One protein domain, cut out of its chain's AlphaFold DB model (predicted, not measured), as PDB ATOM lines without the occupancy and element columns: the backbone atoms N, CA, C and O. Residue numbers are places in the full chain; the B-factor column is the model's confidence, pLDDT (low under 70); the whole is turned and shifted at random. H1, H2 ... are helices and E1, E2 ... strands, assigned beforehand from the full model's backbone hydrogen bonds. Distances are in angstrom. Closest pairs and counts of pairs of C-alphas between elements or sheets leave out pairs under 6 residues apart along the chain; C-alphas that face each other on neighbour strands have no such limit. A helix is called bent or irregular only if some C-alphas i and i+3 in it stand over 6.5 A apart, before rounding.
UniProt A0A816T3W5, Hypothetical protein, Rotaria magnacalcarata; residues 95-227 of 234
ATOM      1  N   PHE A  95     239.285 208.339 189.882       91.56
ATOM      2  CA  PHE A  95     240.607 207.736 190.035       91.56
ATOM      3  C   PHE A  95     241.722 208.777 189.841       91.56
ATOM      4  O   PHE A  95     241.499 209.846 189.254       91.56
ATOM      5  N   ALA A  96     242.930 208.460 190.318       91.50
ATOM      6  CA  ALA A  96     244.129 209.177 189.894       91.50
ATOM      7  C   ALA A  96     244.297 209.073 188.368       91.50
ATOM      8  O   ALA A  96     243.946 208.055 187.766       91.50
ATOM      9  N   ASN A  97     244.820 210.119 187.726       91.44
ATOM     10  CA  ASN A  97     244.767 210.256 186.266       91.44
ATOM     11  C   ASN A  97     245.500 209.168 185.452       91.44
ATOM     12  O   ASN A  97     245.234 209.015 184.256       91.44
ATOM     13  N   TYR A  98     246.397 208.409 186.082       91.94
ATOM     14  CA  TYR A  98     247.118 207.284 185.489       91.94
ATOM     15  C   TYR A  98     246.374 205.944 185.589       91.94
ATOM     16  O   TYR A  98     246.787 204.992 184.932       91.94
ATOM     17  N   TYR A  99     245.274 205.851 186.340       94.31
ATOM     18  CA  TYR A  99     244.360 204.708 186.281       94.31
ATOM     19  C   TYR A  99     243.317 204.948 185.191       94.31
ATOM     20  O   TYR A  99     242.587 205.941 185.214       94.31
ATOM     21  N   GLN A 100     243.280 204.067 184.196       95.25
ATOM     22  CA  GLN A 100     242.425 204.201 183.017       95.25
ATOM     23  C   GLN A 100     241.987 202.814 182.538       95.25
ATOM     24  O   GLN A 100     242.471 201.796 183.033       95.25
ATOM     25  N   ASP A 101     241.077 202.781 181.568       96.44
ATOM     26  CA  ASP A 101     240.727 201.547 180.867       96.44
ATOM     27  C   ASP A 101     241.972 200.917 180.221       96.44
ATOM     28  O   ASP A 101     242.915 201.629 179.869       96.44
ATOM     29  N   HIS A 102     241.972 199.594 180.046       96.25
ATOM     30  CA  HIS A 102     243.097 198.821 179.496       96.25
ATOM     31  C   HIS A 102     244.359 198.780 180.379       96.25
ATOM     32  O   HIS A 102     245.438 198.437 179.893       96.25
ATOM     33  N   MET A 103     244.283 199.150 181.658       95.38
ATOM     34  CA  MET A 103     245.450 199.134 182.547       95.38
ATOM     35  C   MET A 103     245.797 197.738 183.083       95.38
ATOM     36  O   MET A 103     244.998 196.803 183.019       95.38
ATOM     37  N   VAL A 104     246.983 197.622 183.685       95.00
ATOM     38  CA  VAL A 104     247.449 196.402 184.359       95.00
ATOM     39  C   VAL A 104     247.729 196.695 185.828       95.00
ATOM     40  O   VAL A 104     248.422 197.654 186.162       95.00
ATOM     41  N   LEU A 105     247.207 195.846 186.705       93.94
ATOM     42  CA  LEU A 105     247.482 195.829 188.135       93.94
ATOM     43  C   LEU A 105     248.354 194.623 188.494       93.94
ATOM     44  O   LEU A 105     248.354 193.616 187.791       93.94
ATOM     45  N   ARG A 106     249.101 194.705 189.601       91.50
ATOM     46  CA  ARG A 106     249.915 193.571 190.066       91.50
ATOM     47  C   ARG A 106     249.023 192.400 190.484       91.50
ATOM     48  O   ARG A 106     248.076 192.602 191.245       91.50
ATOM     49  N   ARG A 107     249.340 191.196 190.000       88.62
ATOM     50  CA  ARG A 107     248.665 189.946 190.394       88.62
ATOM     51  C   ARG A 107     249.169 189.385 191.726       88.62
ATOM     52  O   ARG A 107     250.191 189.820 192.254       88.62
ATOM     53  N   ALA A 108     248.462 188.373 192.224       86.88
ATOM     54  CA  ALA A 108     248.846 187.598 193.399       86.88
ATOM     55  C   ALA A 108     250.285 187.035 193.291       86.88
ATOM     56  O   ALA A 108     250.716 186.659 192.197       86.88
ATOM     57  N   PRO A 109     251.018 186.903 194.416       85.44
ATOM     58  CA  PRO A 109     250.572 187.092 195.803       85.44
ATOM     59  C   PRO A 109     250.474 188.556 196.257       85.44
ATOM     60  O   PRO A 109     249.971 188.821 197.347       85.44
ATOM     61  N   GLN A 110     250.940 189.508 195.449       86.50
ATOM     62  CA  GLN A 110     250.830 190.927 195.755       86.50
ATOM     63  C   GLN A 110     249.380 191.413 195.608       86.50
ATOM     64  O   GLN A 110     248.593 190.893 194.817       86.50
ATOM     65  N   GLN A 111     249.025 192.433 196.388       86.38
ATOM     66  CA  GLN A 111     247.734 193.112 196.301       86.38
ATOM     67  C   GLN A 111     247.913 194.460 195.611       86.38
ATOM     68  O   GLN A 111     248.883 195.181 195.860       86.38
ATOM     69  N   ALA A 112     246.972 194.805 194.740       87.12
ATOM     70  CA  ALA A 112     246.938 196.113 194.110       87.12
ATOM     71  C   ALA A 112     246.224 197.122 195.021       87.12
ATOM     72  O   ALA A 112     245.140 196.846 195.537       87.12
ATOM     73  N   ILE A 113     246.821 198.301 195.194       88.00
ATOM     74  CA  ILE A 113     246.210 199.428 195.905       88.00
ATOM     75  C   ILE A 113     245.813 200.465 194.862       88.00
ATOM     76  O   ILE A 113     246.668 200.980 194.147       88.00
ATOM     77  N   VAL A 114     244.519 200.769 194.777       88.62
ATOM     78  CA  VAL A 114     243.980 201.759 193.842       88.62
ATOM     79  C   VAL A 114     243.672 203.042 194.605       88.62
ATOM     80  O   VAL A 114     242.923 203.034 195.582       88.62
ATOM     81  N   TRP A 115     244.254 204.149 194.149       88.75
ATOM     82  CA  TRP A 115     244.092 205.477 194.745       88.75
ATOM     83  C   TRP A 115     243.139 206.338 193.916       88.75
ATOM     84  O   TRP A 115     243.034 206.202 192.692       88.75
ATOM     85  N   GLY A 116     242.452 207.250 194.592       87.38
ATOM     86  CA  GLY A 116     241.514 208.165 193.965       87.38
ATOM     87  C   GLY A 116     241.201 209.354 194.854       87.38
ATOM     88  O   GLY A 116     241.727 209.501 195.955       87.38
ATOM     89  N   TYR A 117     240.328 210.207 194.346       86.00
ATOM     90  CA  TYR A 117     239.867 211.407 195.018       86.00
ATOM     91  C   TYR A 117     238.377 211.269 195.294       86.00
ATOM     92  O   TYR A 117     237.608 210.936 194.396       86.00
ATOM     93  N   THR A 118     237.992 211.515 196.540       81.94
ATOM     94  CA  THR A 118     236.612 211.644 197.021       81.94
ATOM     95  C   THR A 118     236.650 212.344 198.382       81.94
ATOM     96  O   THR A 118     237.719 212.510 198.969       81.94
ATOM     97  N   ASP A 119     235.491 212.719 198.908       75.00
ATOM     98  CA  ASP A 119     235.362 213.403 200.196       75.00
ATOM     99  C   ASP A 119     235.718 212.514 201.402       75.00
ATOM    100  O   ASP A 119     236.033 213.024 202.476       75.00
ATOM    101  N   THR A 120     235.640 211.184 201.257       69.69
ATOM    102  CA  THR A 120     235.687 210.252 202.403       69.69
ATOM    103  C   THR A 120     236.746 209.151 202.317       69.69
ATOM    104  O   THR A 120     237.087 208.569 203.346       69.69
ATOM    105  N   LEU A 121     237.291 208.851 201.132       68.44
ATOM    106  CA  LEU A 121     238.164 207.691 200.916       68.44
ATOM    107  C   LEU A 121     239.294 207.954 199.911       68.44
ATOM    108  O   LEU A 121     239.066 208.091 198.719       68.44
ATOM    109  N   ASN A 122     240.545 207.881 200.347       75.56
ATOM    110  CA  ASN A 122     241.662 208.182 199.442       75.56
ATOM    111  C   ASN A 122     242.170 206.952 198.660       75.56
ATOM    112  O   ASN A 122     242.839 207.105 197.638       75.56
ATOM    113  N   SER A 123     241.860 205.729 199.112       81.44
ATOM    114  CA  SER A 123     242.240 204.490 198.418       81.44
ATOM    115  C   SER A 123     241.441 203.261 198.822       81.44
ATOM    116  O   SER A 123     240.800 203.218 199.871       81.44
ATOM    117  N   VAL A 124     241.518 202.242 197.964       82.75
ATOM    118  CA  VAL A 124     240.965 200.902 198.165       82.75
ATOM    119  C   VAL A 124     242.051 199.871 197.860       82.75
ATOM    120  O   VAL A 124     242.642 199.884 196.781       82.75
ATOM    121  N   THR A 125     242.291 198.951 198.792       84.25
ATOM    122  CA  THR A 125     243.112 197.758 198.544       84.25
ATOM    123  C   THR A 125     242.235 196.665 197.953       84.25
ATOM    124  O   THR A 125     241.207 196.307 198.530       84.25
ATOM    125  N   LEU A 126     242.632 196.138 196.800       84.75
ATOM    126  CA  LEU A 126     241.945 195.028 196.155       84.75
ATOM    127  C   LEU A 126     242.425 193.700 196.740       84.75
ATOM    128  O   LEU A 126     243.591 193.550 197.112       84.75
ATOM    129  N   ALA A 127     241.527 192.717 196.788       83.56
ATOM    130  CA  ALA A 127     241.916 191.347 197.094       83.56
ATOM    131  C   ALA A 127     242.954 190.850 196.073       83.56
ATOM    132  O   ALA A 127     242.942 191.257 194.910       83.56
ATOM    133  N   ALA A 128     243.860 189.976 196.517       83.88
ATOM    134  CA  ALA A 128     244.858 189.389 195.632       83.88
ATOM    135  C   ALA A 128     244.150 188.571 194.545       83.88
ATOM    136  O   ALA A 128     243.440 187.615 194.855       83.88
ATOM    137  N   GLN A 129     244.354 188.952 193.286       88.69
ATOM    138  CA  GLN A 129     243.719 188.309 192.144       88.69
ATOM    139  C   GLN A 129     244.704 187.362 191.456       88.69
ATOM    140  O   GLN A 129     245.830 187.752 191.136       88.69
ATOM    141  N   ILE A 130     244.283 186.109 191.265       88.25
ATOM    142  CA  ILE A 130     245.087 185.057 190.618       88.25
ATOM    143  C   ILE A 130     244.854 185.052 189.104       88.25
ATOM    144  O   ILE A 130     245.794 184.871 188.332       88.25
ATOM    145  N   ASP A 131     243.609 185.264 188.689       92.81
ATOM    146  CA  ASP A 131     243.227 185.286 187.283       92.81
ATOM    147  C   ASP A 131     243.729 186.558 186.590       92.81
ATOM    148  O   ASP A 131     243.715 187.643 187.165       92.81
ATOM    149  N   GLU A 132     244.116 186.441 185.320       90.38
ATOM    150  CA  GLU A 132     244.719 187.553 184.573       90.38
ATOM    151  C   GLU A 132     243.697 188.584 184.066       90.38
ATOM    152  O   GLU A 132     244.055 189.731 183.803       90.38
ATOM    153  N   GLY A 133     242.425 188.196 183.941       89.69
ATOM    154  CA  GLY A 133     241.356 189.038 183.402       89.69
ATOM    155  C   GLY A 133     241.136 188.864 181.894       89.69
ATOM    156  O   GLY A 133     241.552 187.853 181.322       89.69
ATOM    157  N   PRO A 134     240.452 189.816 181.236       94.06
ATOM    158  CA  PRO A 134     240.138 191.160 181.728       94.06
ATOM    159  C   PRO A 134     238.991 191.238 182.737       94.06
ATOM    160  O   PRO A 134     238.012 190.502 182.649       94.06
ATOM    161  N   PHE A 135     239.101 192.190 183.663       94.75
ATOM    162  CA  PHE A 135     238.082 192.517 184.659       94.75
ATOM    163  C   PHE A 135     237.520 193.921 184.460       94.75
ATOM    164  O   PHE A 135     238.152 194.798 183.868       94.75
ATOM    165  N   GLN A 136     236.333 194.138 185.020       94.75
ATOM    166  CA  GLN A 136     235.784 195.465 185.238       94.75
ATOM    167  C   GLN A 136     235.980 195.837 186.708       94.75
ATOM    168  O   GLN A 136     235.523 195.122 187.599       94.75
ATOM    169  N   LEU A 137     236.656 196.956 186.962       92.31
ATOM    170  CA  LEU A 137     236.790 197.511 188.302       92.31
ATOM    171  C   LEU A 137     235.719 198.580 188.495       92.31
ATOM    172  O   LEU A 137     235.735 199.601 187.812       92.31
ATOM    173  N   GLN A 138     234.807 198.363 189.436       92.19
ATOM    174  CA  GLN A 138     233.740 199.304 189.758       92.19
ATOM    175  C   GLN A 138     233.904 199.806 191.191       92.19
ATOM    176  O   GLN A 138     234.002 199.014 192.127       92.19
ATOM    177  N   VAL A 139     233.919 201.126 191.359       88.56
ATOM    178  CA  VAL A 139     233.936 201.777 192.670       88.56
ATOM    179  C   VAL A 139     232.673 202.601 192.804       88.56
ATOM    180  O   VAL A 139     232.427 203.521 192.023       88.56
ATOM    181  N   THR A 140     231.882 202.266 193.813       88.00
ATOM    182  CA  THR A 140     230.624 202.932 194.128       88.00
ATOM    183  C   THR A 140     230.728 203.544 195.514       88.00
ATOM    184  O   THR A 140     231.089 202.855 196.468       88.00
ATOM    185  N   GLN A 141     230.400 204.830 195.637       83.50
ATOM    186  CA  GLN A 141     230.393 205.521 196.923       83.50
ATOM    187  C   GLN A 141     229.125 206.360 197.118       83.50
ATOM    188  O   GLN A 141     228.662 207.010 196.173       83.50
ATOM    189  N   PRO A 142     228.574 206.375 198.345       82.25
ATOM    190  CA  PRO A 142     227.521 207.301 198.722       82.25
ATOM    191  C   PRO A 142     228.090 208.704 198.949       82.25
ATOM    192  O   PRO A 142     229.103 208.878 199.623       82.25
ATOM    193  N   PHE A 143     227.397 209.713 198.433       75.19
ATOM    194  CA  PHE A 143     227.668 211.121 198.710       75.19
ATOM    195  C   PHE A 143     226.770 211.660 199.829       75.19
ATOM    196  O   PHE A 143     225.689 211.131 200.102       75.19
ATOM    197  N   ALA A 144     227.182 212.775 200.444       71.69
ATOM    198  CA  ALA A 144     226.444 213.427 201.534       71.69
ATOM    199  C   ALA A 144     224.997 213.813 201.152       71.69
ATOM    200  O   ALA A 144     224.099 213.801 201.993       71.69
ATOM    201  N   ASN A 145     224.743 214.077 199.866       76.19
ATOM    202  CA  ASN A 145     223.414 214.366 199.315       76.19
ATOM    203  C   ASN A 145     222.540 213.110 199.077       76.19
ATOM    204  O   ASN A 145     221.513 213.208 198.407       76.19
ATOM    205  N   ARG A 146     222.935 211.937 199.596       76.88
ATOM    206  CA  ARG A 146     222.289 210.625 199.383       76.88
ATOM    207  C   ARG A 146     222.301 210.130 197.931       76.88
ATOM    208  O   ARG A 146     221.629 209.146 197.629       76.88
ATOM    209  N   SER A 147     223.045 210.778 197.034       80.88
ATOM    210  CA  SER A 147     223.293 210.239 195.697       80.88
ATOM    211  C   SER A 147     224.408 209.194 195.743       80.88
ATOM    212  O   SER A 147     225.268 209.221 196.623       80.88
ATOM    213  N   MET A 148     224.375 208.254 194.802       84.88
ATOM    214  CA  MET A 148     225.415 207.243 194.632       84.88
ATOM    215  C   MET A 148     226.210 207.593 193.382       84.88
ATOM    216  O   MET A 148     225.640 207.646 192.291       84.88
ATOM    217  N   GLN A 149     227.516 207.806 193.527       86.25
ATOM    218  CA  GLN A 149     228.407 207.959 192.384       86.25
ATOM    219  C   GLN A 149     229.128 206.639 192.144       86.25
ATOM    220  O   GLN A 149     229.628 206.009 193.074       86.25
ATOM    221  N   THR A 150     229.161 206.215 190.885       89.81
ATOM    222  CA  THR A 150     229.870 205.008 190.471       89.81
ATOM    223  C   THR A 150     230.817 205.351 189.340       89.81
ATOM    224  O   THR A 150     230.411 205.971 188.360       89.81
ATOM    225  N   ILE A 151     232.072 204.943 189.490       91.19
ATOM    226  CA  ILE A 151     233.101 205.050 188.462       91.19
ATOM    227  C   ILE A 151     233.604 203.650 188.120       91.19
ATOM    228  O   ILE A 151     233.686 202.774 188.984       91.19
ATOM    229  N   THR A 152     233.902 203.433 186.845       94.31
ATOM    230  CA  THR A 152     234.265 202.121 186.305       94.31
ATOM    231  C   THR A 152     235.527 202.223 185.472       94.31
ATOM    232  O   THR A 152     235.645 203.158 184.683       94.31
ATOM    233  N   LEU A 153     236.414 201.241 185.610       95.56
ATOM    234  CA  LEU A 153     237.497 200.970 184.671       95.56
ATOM    235  C   LEU A 153     237.234 199.638 183.980       95.56
ATOM    236  O   LEU A 153     236.896 198.645 184.630       95.56
ATOM    237  N   ASN A 154     237.390 199.627 182.666       96.75
ATOM    238  CA  ASN A 154     237.153 198.477 181.809       96.75
ATOM    239  C   ASN A 154     238.478 197.889 181.313       96.75
ATOM    240  O   ASN A 154     239.475 198.596 181.188       96.75
ATOM    241  N   ASP A 155     238.474 196.596 180.989       96.69
ATOM    242  CA  ASP A 155     239.654 195.877 180.491       96.69
ATOM    243  C   ASP A 155     240.873 195.971 181.429       96.69
ATOM    244  O   ASP A 155     241.993 196.238 181.003       96.69
ATOM    245  N   VAL A 156     240.659 195.770 182.732       95.88
ATOM    246  CA  VAL A 156     241.745 195.761 183.717       95.88
ATOM    247  C   VAL A 156     242.346 194.361 183.799       95.88
ATOM    248  O   VAL A 156     241.645 193.401 184.131       95.88
ATOM    249  N   LEU A 157     243.643 194.239 183.522       95.38
ATOM    250  CA  LEU A 157     244.385 192.987 183.677       95.38
ATOM    251  C   LEU A 157     245.078 192.916 185.041       95.38
ATOM    252  O   LEU A 157     245.492 193.938 185.583       95.38
ATOM    253  N   PHE A 158     245.263 191.705 185.561       94.88
ATOM    254  CA  PHE A 158     246.146 191.437 186.696       94.88
ATOM    255  C   PHE A 158     247.348 190.625 186.219       94.88
ATOM    256  O   PHE A 158     247.210 189.506 185.732       94.88
ATOM    257  N   GLY A 159     248.546 191.182 186.345       92.62
ATOM    258  CA  GLY A 159     249.760 190.575 185.816       92.62
ATOM    259  C   GLY A 159     251.025 191.199 186.376       92.62
ATOM    260  O   GLY A 159     251.027 191.774 187.467       92.62
ATOM    261  N   ASP A 160     252.105 191.073 185.615       91.50
ATOM    262  CA  ASP A 160     253.385 191.684 185.947       91.50
ATOM    263  C   ASP A 160     253.424 193.119 185.407       91.50
ATOM    264  O   ASP A 160     253.103 193.375 184.243       91.50
ATOM    265  N   VAL A 161     253.806 194.065 186.266       91.62
ATOM    266  CA  VAL A 161     253.915 195.486 185.917       91.62
ATOM    267  C   VAL A 161     255.391 195.851 185.848       91.62
ATOM    268  O   VAL A 161     256.093 195.815 186.859       91.62
ATOM    269  N   TRP A 162     255.847 196.209 184.651       90.19
ATOM    270  CA  TRP A 162     257.233 196.575 184.377       90.19
ATOM    271  C   TRP A 162     257.365 198.088 184.296       90.19
ATOM    272  O   TRP A 162     256.621 198.746 183.568       90.19
ATOM    273  N   ILE A 163     258.315 198.633 185.054       87.62
ATOM    274  CA  ILE A 163     258.577 200.069 185.095       87.62
ATOM    275  C   ILE A 163     259.800 200.376 184.252       87.62
ATOM    276  O   ILE A 163     260.918 199.951 184.536       87.62
ATOM    277  N   CYS A 164     259.554 201.169 183.226       86.81
ATOM    278  CA  CYS A 164     260.529 201.567 182.236       86.81
ATOM    279  C   CYS A 164     261.075 202.949 182.545       86.81
ATOM    280  O   CYS A 164     260.447 203.952 182.212       86.81
ATOM    281  N   SER A 165     262.237 203.004 183.192       85.62
ATOM    282  CA  SER A 165     262.878 204.267 183.551       85.62
ATOM    283  C   SER A 165     264.384 204.232 183.328       85.62
ATOM    284  O   SER A 165     264.998 203.167 183.312       85.62
ATOM    285  N   GLY A 166     264.980 205.401 183.106       85.50
ATOM    286  CA  GLY A 166     266.409 205.512 182.855       85.50
ATOM    287  C   GLY A 166     266.802 206.857 182.256       85.50
ATOM    288  O   GLY A 166     266.070 207.841 182.333       85.50
ATOM    289  N   GLN A 167     267.988 206.883 181.653       85.12
ATOM    290  CA  GLN A 167     268.522 208.042 180.934       85.12
ATOM    291  C   GLN A 167     267.870 208.199 179.548       85.12
ATOM    292  O   GLN A 167     266.998 207.422 179.161       85.12
ATOM    293  N   SER A 168     268.311 209.189 178.768       85.25
ATOM    294  CA  SER A 168     267.769 209.503 177.434       85.25
ATOM    295  C   SER A 168     267.708 208.310 176.468       85.25
ATOM    296  O   SER A 168     266.786 208.242 175.663       85.25
ATOM    297  N   ASN A 169     268.615 207.333 176.573       86.31
ATOM    298  CA  ASN A 169     268.574 206.118 175.747       86.31
ATOM    299  C   ASN A 169     267.314 205.273 175.992       86.31
ATOM    300  O   ASN A 169     266.835 204.619 175.073       86.31
ATOM    301  N   MET A 170     266.726 205.335 177.190       86.06
ATOM    302  CA  MET A 170     265.469 204.649 177.504       86.06
ATOM    303  C   MET A 170     264.264 205.298 176.809       86.06
ATOM    304  O   MET A 170     263.188 204.717 176.782       86.06
ATOM    305  N   GLN A 171     264.435 206.481 176.210       84.88
ATOM    306  CA  GLN A 171     263.422 207.155 175.387       84.88
ATOM    307  C   GLN A 171     263.539 206.799 173.905       84.88
ATOM    308  O   GLN A 171     262.860 207.393 173.066       84.88
ATOM    309  N   PHE A 172     264.446 205.891 173.544       90.88
ATOM    310  CA  PHE A 172     264.661 205.549 172.151       90.88
ATOM    311  C   PHE A 172     263.435 204.820 171.595       90.88
ATOM    312  O   PHE A 172     263.153 203.686 171.970       90.88
ATOM    313  N   ALA A 173     262.681 205.500 170.731       92.31
ATOM    314  CA  ALA A 173     261.382 205.026 170.277       92.31
ATOM    315  C   ALA A 173     261.478 203.778 169.384       92.31
ATOM    316  O   ALA A 173     262.335 203.719 168.499       92.31
ATOM    317  N   VAL A 174     260.521 202.849 169.523       93.00
ATOM    318  CA  VAL A 174     260.402 201.641 168.674       93.00
ATOM    319  C   VAL A 174     260.409 201.987 167.186       93.00
ATOM    320  O   VAL A 174     261.096 201.346 166.404       93.00
ATOM    321  N   SER A 175     259.739 203.070 166.786       93.81
ATOM    322  CA  SER A 175     259.723 203.549 165.393       93.81
ATOM    323  C   SER A 175     261.101 203.866 164.788       93.81
ATOM    324  O   SER A 175     261.215 203.962 163.568       93.81
ATOM    325  N   ARG A 176     262.142 204.046 165.611       93.12
ATOM    326  CA  ARG A 176     263.500 204.417 165.180       93.12
ATOM    327  C   ARG A 176     264.500 203.269 165.264       93.12
ATOM    328  O   ARG A 176     265.654 203.456 164.884       93.12
ATOM    329  N   MET A 177     264.094 202.114 165.782       94.00
ATOM    330  CA  MET A 177     264.991 200.973 165.925       94.00
ATOM    331  C   MET A 177     265.188 200.227 164.603       94.00
ATOM    332  O   MET A 177     264.414 200.362 163.653       94.00
ATOM    333  N   PHE A 178     266.232 199.405 164.542       94.25
ATOM    334  CA  PHE A 178     266.430 198.504 163.410       94.25
ATOM    335  C   PHE A 178     265.259 197.521 163.302       94.25
ATOM    336  O   PHE A 178     264.816 196.973 164.305       94.25
ATOM    337  N   ASN A 179     264.762 197.294 162.082       95.00
ATOM    338  CA  ASN A 179     263.589 196.452 161.802       95.00
ATOM    339  C   ASN A 179     262.275 196.911 162.467       95.00
ATOM    340  O   ASN A 179     261.357 196.105 162.615       95.00
ATOM    341  N   ALA A 180     262.145 198.205 162.799       95.31
ATOM    342  CA  ALA A 180     260.950 198.767 163.436       95.31
ATOM    343  C   ALA A 180     259.631 198.338 162.772       95.31
ATOM    344  O   ALA A 180     258.697 197.966 163.473       95.31
ATOM    345  N   THR A 181     259.552 198.341 161.437       95.81
ATOM    346  CA  THR A 181     258.334 197.967 160.696       95.81
ATOM    347  C   THR A 181     257.838 196.564 161.052       95.81
ATOM    348  O   THR A 181     256.657 196.396 161.336       95.81
ATOM    349  N   ILE A 182     258.740 195.577 161.104       96.00
ATOM    350  CA  ILE A 182     258.392 194.177 161.385       96.00
ATOM    351  C   ILE A 182     257.887 194.035 162.825       96.00
ATOM    352  O   ILE A 182     256.874 193.383 163.070       96.00
ATOM    353  N   GLU A 183     258.562 194.671 163.783       93.62
ATOM    354  CA  GLU A 183     258.175 194.585 165.195       93.62
ATOM    355  C   GLU A 183     256.873 195.336 165.496       93.62
ATOM    356  O   GLU A 183     256.028 194.850 166.249       93.62
ATOM    357  N   ILE A 184     256.655 196.482 164.847       95.56
ATOM    358  CA  ILE A 184     255.396 197.231 164.926       95.56
ATOM    359  C   ILE A 184     254.236 196.391 164.376       95.56
ATOM    360  O   ILE A 184     253.179 196.328 165.003       95.56
ATOM    361  N   GLU A 185     254.418 195.711 163.242       95.94
ATOM    362  CA  GLU A 185     253.405 194.804 162.688       95.94
ATOM    363  C   GLU A 185     253.156 193.593 163.601       95.94
ATOM    364  O   GLU A 185     252.011 193.169 163.789       95.94
ATOM    365  N   ASN A 186     254.206 193.068 164.238       94.94
ATOM    366  CA  ASN A 186     254.106 191.958 165.184       94.94
ATOM    367  C   ASN A 186     253.426 192.335 166.507       94.94
ATOM    368  O   ASN A 186     252.921 191.437 167.182       94.94
ATOM    369  N   ALA A 187     253.364 193.619 166.872       92.94
ATOM    370  CA  ALA A 187     252.826 194.079 168.154       92.94
ATOM    371  C   ALA A 187     251.415 193.537 168.450       92.94
ATOM    372  O   ALA A 187     251.122 193.156 169.581       92.94
ATOM    373  N   GLY A 188     250.565 193.422 167.422       92.44
ATOM    374  CA  GLY A 188     249.197 192.908 167.557       92.44
ATOM    375  C   GLY A 188     249.098 191.437 167.986       92.44
ATOM    376  O   GLY A 188     248.033 190.997 168.413       92.44
ATOM    377  N   LYS A 189     250.195 190.668 167.922       95.06
ATOM    378  CA  LYS A 189     250.252 189.285 168.427       95.06
ATOM    379  C   LYS A 189     250.185 189.225 169.958       95.06
ATOM    380  O   LYS A 189     249.827 188.189 170.513       95.06
ATOM    381  N   TYR A 190     250.493 190.328 170.640       93.44
ATOM    382  CA  TYR A 190     250.592 190.407 172.095       93.44
ATOM    383  C   TYR A 190     249.353 191.063 172.713       93.44
ATOM    384  O   TYR A 190     249.419 192.119 173.335       93.44
ATOM    385  N   SER A 191     248.202 190.399 172.591       92.69
ATOM    386  CA  SER A 191     246.898 190.933 173.021       92.69
ATOM    387  C   SER A 191     246.754 191.186 174.525       92.69
ATOM    388  O   SER A 191     245.790 191.830 174.931       92.69
ATOM    389  N   LYS A 192     247.683 190.698 175.357       93.88
ATOM    390  CA  LYS A 192     247.733 190.925 176.815       93.88
ATOM    391  C   LYS A 192     248.776 191.957 177.244       93.88
ATOM    392  O   LYS A 192     248.811 192.335 178.409       93.88
ATOM    393  N   VAL A 193     249.607 192.444 176.322       94.69
ATOM    394  CA  VAL A 193     250.549 193.524 176.626       94.69
ATOM    395  C   VAL A 193     249.793 194.846 176.574       94.69
ATOM    396  O   VAL A 193     248.978 195.090 175.677       94.69
ATOM    397  N   ARG A 194     250.030 195.685 177.579       95.81
ATOM    398  CA  ARG A 194     249.451 197.020 177.700       95.81
ATOM    399  C   ARG A 194     250.570 198.037 177.807       95.81
ATOM    400  O   ARG A 194     251.579 197.783 178.457       95.81
ATOM    401  N   LEU A 195     250.381 199.176 177.158       94.94
ATOM    402  CA  LEU A 195     251.374 200.233 177.056       94.94
ATOM    403  C   LEU A 195     250.807 201.509 177.659       94.94
ATOM    404  O   LEU A 195     249.683 201.903 177.353       94.94
ATOM    405  N   PHE A 196     251.614 202.157 178.490       95.81
ATOM    406  CA  PHE A 196     251.336 203.456 179.078       95.81
ATOM    407  C   PHE A 196     252.636 204.240 179.164       95.81
ATOM    408  O   PHE A 196     253.665 203.696 179.562       95.81
ATOM    409  N   VAL A 197     252.591 205.515 178.795       93.94
ATOM    410  CA  VAL A 197     253.766 206.384 178.820       93.94
ATOM    411  C   VAL A 197     253.386 207.711 179.456       93.94
ATOM    412  O   VAL A 197     252.584 208.472 178.910       93.94
ATOM    413  N   ALA A 198     253.990 208.009 180.605       92.06
ATOM    414  CA  ALA A 198     253.961 209.348 181.178       92.06
ATOM    415  C   ALA A 198     254.732 210.311 180.262       92.06
ATOM    416  O   ALA A 198     255.793 209.967 179.739       92.06
ATOM    417  N   SER A 199     254.198 211.511 180.039       89.94
ATOM    418  CA  SER A 199     254.903 212.512 179.238       89.94
ATOM    419  C   SER A 199     256.118 213.028 180.001       89.94
ATOM    420  O   SER A 199     256.079 213.178 181.222       89.94
ATOM    421  N   THR A 200     257.164 213.402 179.270       85.00
ATOM    422  CA  THR A 200     258.301 214.119 179.845       85.00
ATOM    423  C   THR A 200     257.816 215.444 180.426       85.00
ATOM    424  O   THR A 200     257.355 216.319 179.691       85.00
ATOM    425  N   ALA A 201     257.907 215.589 181.744       86.56
ATOM    426  CA  ALA A 201     257.568 216.810 182.457       86.56
ATOM    427  C   ALA A 201     258.538 217.009 183.626       86.56
ATOM    428  O   ALA A 201     258.918 216.052 184.300       86.56
ATOM    429  N   GLN A 202     258.945 218.254 183.854       86.19
ATOM    430  CA  GLN A 202     259.784 218.624 184.988       86.19
ATOM    431  C   GLN A 202     258.911 219.252 186.070       86.19
ATOM    432  O   GLN A 202     258.127 220.157 185.789       86.19
ATOM    433  N   ALA A 203     259.079 218.794 187.307       86.00
ATOM    434  CA  ALA A 203     258.446 219.379 188.477       86.00
ATOM    435  C   ALA A 203     259.519 219.756 189.506       86.00
ATOM    436  O   ALA A 203     260.472 219.010 189.720       86.00
ATOM    437  N   TYR A 204     259.361 220.921 190.135       91.12
ATOM    438  CA  TYR A 204     260.232 221.381 191.227       91.12
ATOM    439  C   TYR A 204     259.688 221.007 192.609       91.12
ATOM    440  O   TYR A 204     260.359 221.197 193.619       91.12
ATOM    441  N   THR A 205     258.469 220.475 192.653       91.62
ATOM    442  CA  THR A 205     257.800 219.986 193.857       91.62
ATOM    443  C   THR A 205     257.196 218.610 193.582       91.62
ATOM    444  O   THR A 205     256.875 218.315 192.423       91.62
ATOM    445  N   PRO A 206     257.018 217.764 194.615       88.69
ATOM    446  CA  PRO A 206     256.305 216.499 194.477       88.69
ATOM    447  C   PRO A 206     254.920 216.709 193.861       88.69
ATOM    448  O   PRO A 206     254.218 217.655 194.220       88.69
ATOM    449  N   GLN A 207     254.552 215.845 192.916       88.56
ATOM    450  CA  GLN A 207     253.248 215.868 192.260       88.56
ATOM    451  C   GLN A 207     252.472 214.613 192.641       88.56
ATOM    452  O   GLN A 207     253.006 213.510 192.557       88.56
ATOM    453  N   GLU A 208     251.209 214.792 193.018       86.69
ATOM    454  CA  GLU A 208     250.292 213.683 193.319       86.69
ATOM    455  C   GLU A 208     249.762 213.009 192.040       86.69
ATOM    456  O   GLU A 208     249.393 211.835 192.043       86.69
ATOM    457  N   GLU A 209     249.740 213.743 190.923       89.25
ATOM    458  CA  GLU A 209     249.285 213.256 189.621       89.25
ATOM    459  C   GLU A 209     250.318 213.519 188.528       89.25
ATOM    460  O   GLU A 209     251.165 214.409 188.630       89.25
ATOM    461  N   LEU A 210     250.219 212.762 187.432       90.19
ATOM    462  CA  LEU A 210     251.049 213.019 186.262       90.19
ATOM    463  C   LEU A 210     250.657 214.354 185.630       90.19
ATOM    464  O   LEU A 210     249.492 214.565 185.300       90.19
ATOM    465  N   LEU A 211     251.639 215.223 185.395       90.31
ATOM    466  CA  LEU A 211     251.418 216.522 184.750       90.31
ATOM    467  C   LEU A 211     250.926 216.382 183.304       90.31
ATOM    468  O   LEU A 211     250.176 217.221 182.814       90.31
ATOM    469  N   SER A 212     251.365 215.330 182.612       90.50
ATOM    470  CA  SER A 212     250.933 215.010 181.256       90.50
ATOM    471  C   SER A 212     251.154 213.526 180.952       90.50
ATOM    472  O   SER A 212     252.053 212.883 181.500       90.50
ATOM    473  N   ILE A 213     250.327 212.976 180.064       92.31
ATOM    474  CA  ILE A 213     250.359 211.577 179.627       92.31
ATOM    475  C   ILE A 213     250.677 211.577 178.133       92.31
ATOM    476  O   ILE A 213     249.943 212.179 177.355       92.31
ATOM    477  N   GLY A 214     251.771 210.918 177.744       91.56
ATOM    478  CA  GLY A 214     252.180 210.792 176.344       91.56
ATOM    479  C   GLY A 214     251.358 209.731 175.616       91.56
ATOM    480  O   GLY A 214     250.735 210.012 174.598       91.56
ATOM    481  N   LEU A 215     251.287 208.527 176.192       93.94
ATOM    482  CA  LEU A 215     250.455 207.432 175.698       93.94
ATOM    483  C   LEU A 215     249.543 206.945 176.821       93.94
ATOM    484  O   LEU A 215     250.012 206.486 177.863       93.94
ATOM    485  N   ARG A 216     248.231 207.049 176.597       95.81
ATOM    486  CA  ARG A 216     247.214 206.459 177.476       95.81
ATOM    487  C   ARG A 216     247.298 204.934 177.433       95.81
ATOM    488  O   ARG A 216     247.805 204.375 176.460       95.81
ATOM    489  N   TRP A 217     246.767 204.280 178.465       96.56
ATOM    490  CA  TRP A 217     246.713 202.820 178.515       96.56
ATOM    491  C   TRP A 217     246.077 202.271 177.238       96.56
ATOM    492  O   TRP A 217     244.987 202.677 176.837       96.56
ATOM    493  N   SER A 218     246.812 201.402 176.554       95.38
ATOM    494  CA  SER A 218     246.408 200.859 175.262       95.38
ATOM    495  C   SER A 218     246.933 199.444 175.077       95.38
ATOM    496  O   SER A 218     248.003 199.088 175.573       95.38
ATOM    497  N   VAL A 219     246.170 198.626 174.356       95.88
ATOM    498  CA  VAL A 219     246.611 197.294 173.926       95.88
ATOM    499  C   VAL A 219     247.775 197.442 172.952       95.88
ATOM    500  O   VAL A 219     247.743 198.311 172.077       95.88
ATOM    501  N   ALA A 220     248.789 196.583 173.083       94.25
ATOM    502  CA  ALA A 220     249.880 196.522 172.121       94.25
ATOM    503  C   ALA A 220     249.337 196.285 170.702       94.25
ATOM    504  O   ALA A 220     248.664 195.299 170.410       94.25
ATOM    505  N   SER A 221     249.604 197.244 169.824       95.94
ATOM    506  CA  SER A 221     249.147 197.275 168.442       95.94
ATOM    507  C   SER A 221     250.142 198.063 167.601       95.94
ATOM    508  O   SER A 221     250.940 198.838 168.136       95.94
ATOM    509  N   ALA A 222     250.056 197.922 166.278       95.94
ATOM    510  CA  ALA A 222     250.880 198.711 165.372       95.94
ATOM    511  C   ALA A 222     250.735 200.219 165.645       95.94
ATOM    512  O   ALA A 222     251.720 200.947 165.653       95.94
ATOM    513  N   THR A 223     249.525 200.690 165.962       95.38
ATOM    514  CA  THR A 223     249.268 202.104 166.266       95.38
ATOM    515  C   THR A 223     249.884 202.547 167.593       95.38
ATOM    516  O   THR A 223     250.536 203.588 167.641       95.38
ATOM    517  N   SER A 224     249.702 201.781 168.674       94.00
ATOM    518  CA  SER A 224     250.215 202.170 169.995       94.00
ATOM    519  C   SER A 224     251.745 202.120 170.047       94.00
ATOM    520  O   SER A 224     252.368 203.015 170.616       94.00
ATOM    521  N   VAL A 225     252.353 201.122 169.402       94.44
ATOM    522  CA  VAL A 225     253.812 200.937 169.334       94.44
ATOM    523  C   VAL A 225     254.470 201.900 168.337       94.44
ATOM    524  O   VAL A 225     255.588 202.364 168.550       94.44
ATOM    525  N   ALA A 226     253.776 202.298 167.269       94.31
ATOM    526  CA  ALA A 226     254.271 203.329 166.353       94.31
ATOM    527  C   ALA A 226     254.028 204.768 166.848       94.31
ATOM    528  O   ALA A 226     254.402 205.712 166.156       94.31
ATOM    529  N   SER A 227     253.439 204.962 168.037       90.81
ATOM    530  CA  SER A 227     253.056 206.285 168.565       90.81
ATOM    531  C   SER A 227     254.225 207.260 168.764       90.81
ATOM    532  O   SER A 227     254.011 208.456 168.945       90.81
TER     533      SER A 227
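Overview. This is residues 95 to 227 of the 234 residues of the protein "Hypothetical protein" of Rotaria magnacalcarata (UniProt A0A816T3W5). The model is two loosely joined lobes: in one, a long, bent strand hairpin of E4 and E5, with E1 paired to the far part of E5, lies near a small hairpin of E2 and E3; in the other, a hairpin of E6 and E7 has the helices H2 and H3 near one end. The long loop of residues 199 to 212 swings out beyond the other end of the E6 and E7 hairpin, and residues 165 to 170, of which 168 to 170 belong to H1, stand free. The printed part has 133 residues, with three named helices and seven named strands in the order E1 E2 E3 E4 E5 H1 H2 E6 E7 H3. The largest sheet is mixed, in the order E1, E5, E4; the class is mixed, helices and strands, with under half of the residues in named elements. The whole is only just loose, close to compact, with a radius of gyration of the C-alphas of 17.2 A and spans of 57 by 40 by 27 A.

Arrangement. Begin with E5, residues 148 to 159, the inner strand of the largest sheet, which bends by 64 degrees at residue 155. Its residues 148 to 156 pair with E4, residues 135 to 142, in an antiparallel hairpin; look for N 139 and O 151 at 2.9 A. Its residues 157 to 159 pair with E1, residues 104 to 106, parallel; there N 105 and O 157 are 2.8 A apart, within hydrogen-bond range. This sheet is only just strongly twisted, its C-alphas up to 4.3 A off the best plane. Apart from E4 and E5 is an antiparallel hairpin of E2, residues 113 to 117, and E3, residues 123 to 125, where N 114 and O 124 are 2.9 A apart. Next find the hairpin of E6, residues 194 to 198, and E7, residues 213 to 219, antiparallel at 177 degrees between their directions, with N 195 and O 218 at 2.9 A. The closest C-alphas of E1 and E6 are those of Val 104 and Arg 194, at 7.0 A. H2, residues 180 to 189, touches H3, residues 222 to 225; their closest C-alphas, those of Ile 184 and Ala 222, are 4.8 A apart. The closest C-alphas of E7 and H3 are those of Ser 218 and Ser 224, at 6.6 A. H1, residues 168 to 171, touches no helix. In H2, 4 of 6 O i to N i+4 pairs are within hydrogen-bond range; H1 and H3 are too short for such a pair.

Along the chain. Find C-alpha 148 at (225.415, 207.243, 194.632); from there E5 covers 30.8 A to C-alpha 159 at (249.760, 190.575, 185.816). E4 beside it is 23.0 A from first to last C-alpha. E2 and E6 are each 13.6 A long, and E7 is 15.8 A. H2 is 15.1 A long and only just irregular: C-alphas 185 and 188 are 6.7 A apart. E1, E3 and H1 are short, and H3, the last element, ends at C-alpha 225, at (253.812, 200.937, 169.334).

Size, cuts and confidence. Look for the two C-alphas farthest apart at Asn 145 and Phe 178, 58.2 A from each other. The printed part has no cut, and the C-alphas of Phe 95 and Ser 227, its first and last, are 24.9 A apart. The link from E6 to E7, 14 residues, is long; the links E2 to E3, E4 to E5, H2 to E6 and E7 to H3 are tight. The mean pLDDT of the printed part is 89.9, and residues 120 to 121 are under 70.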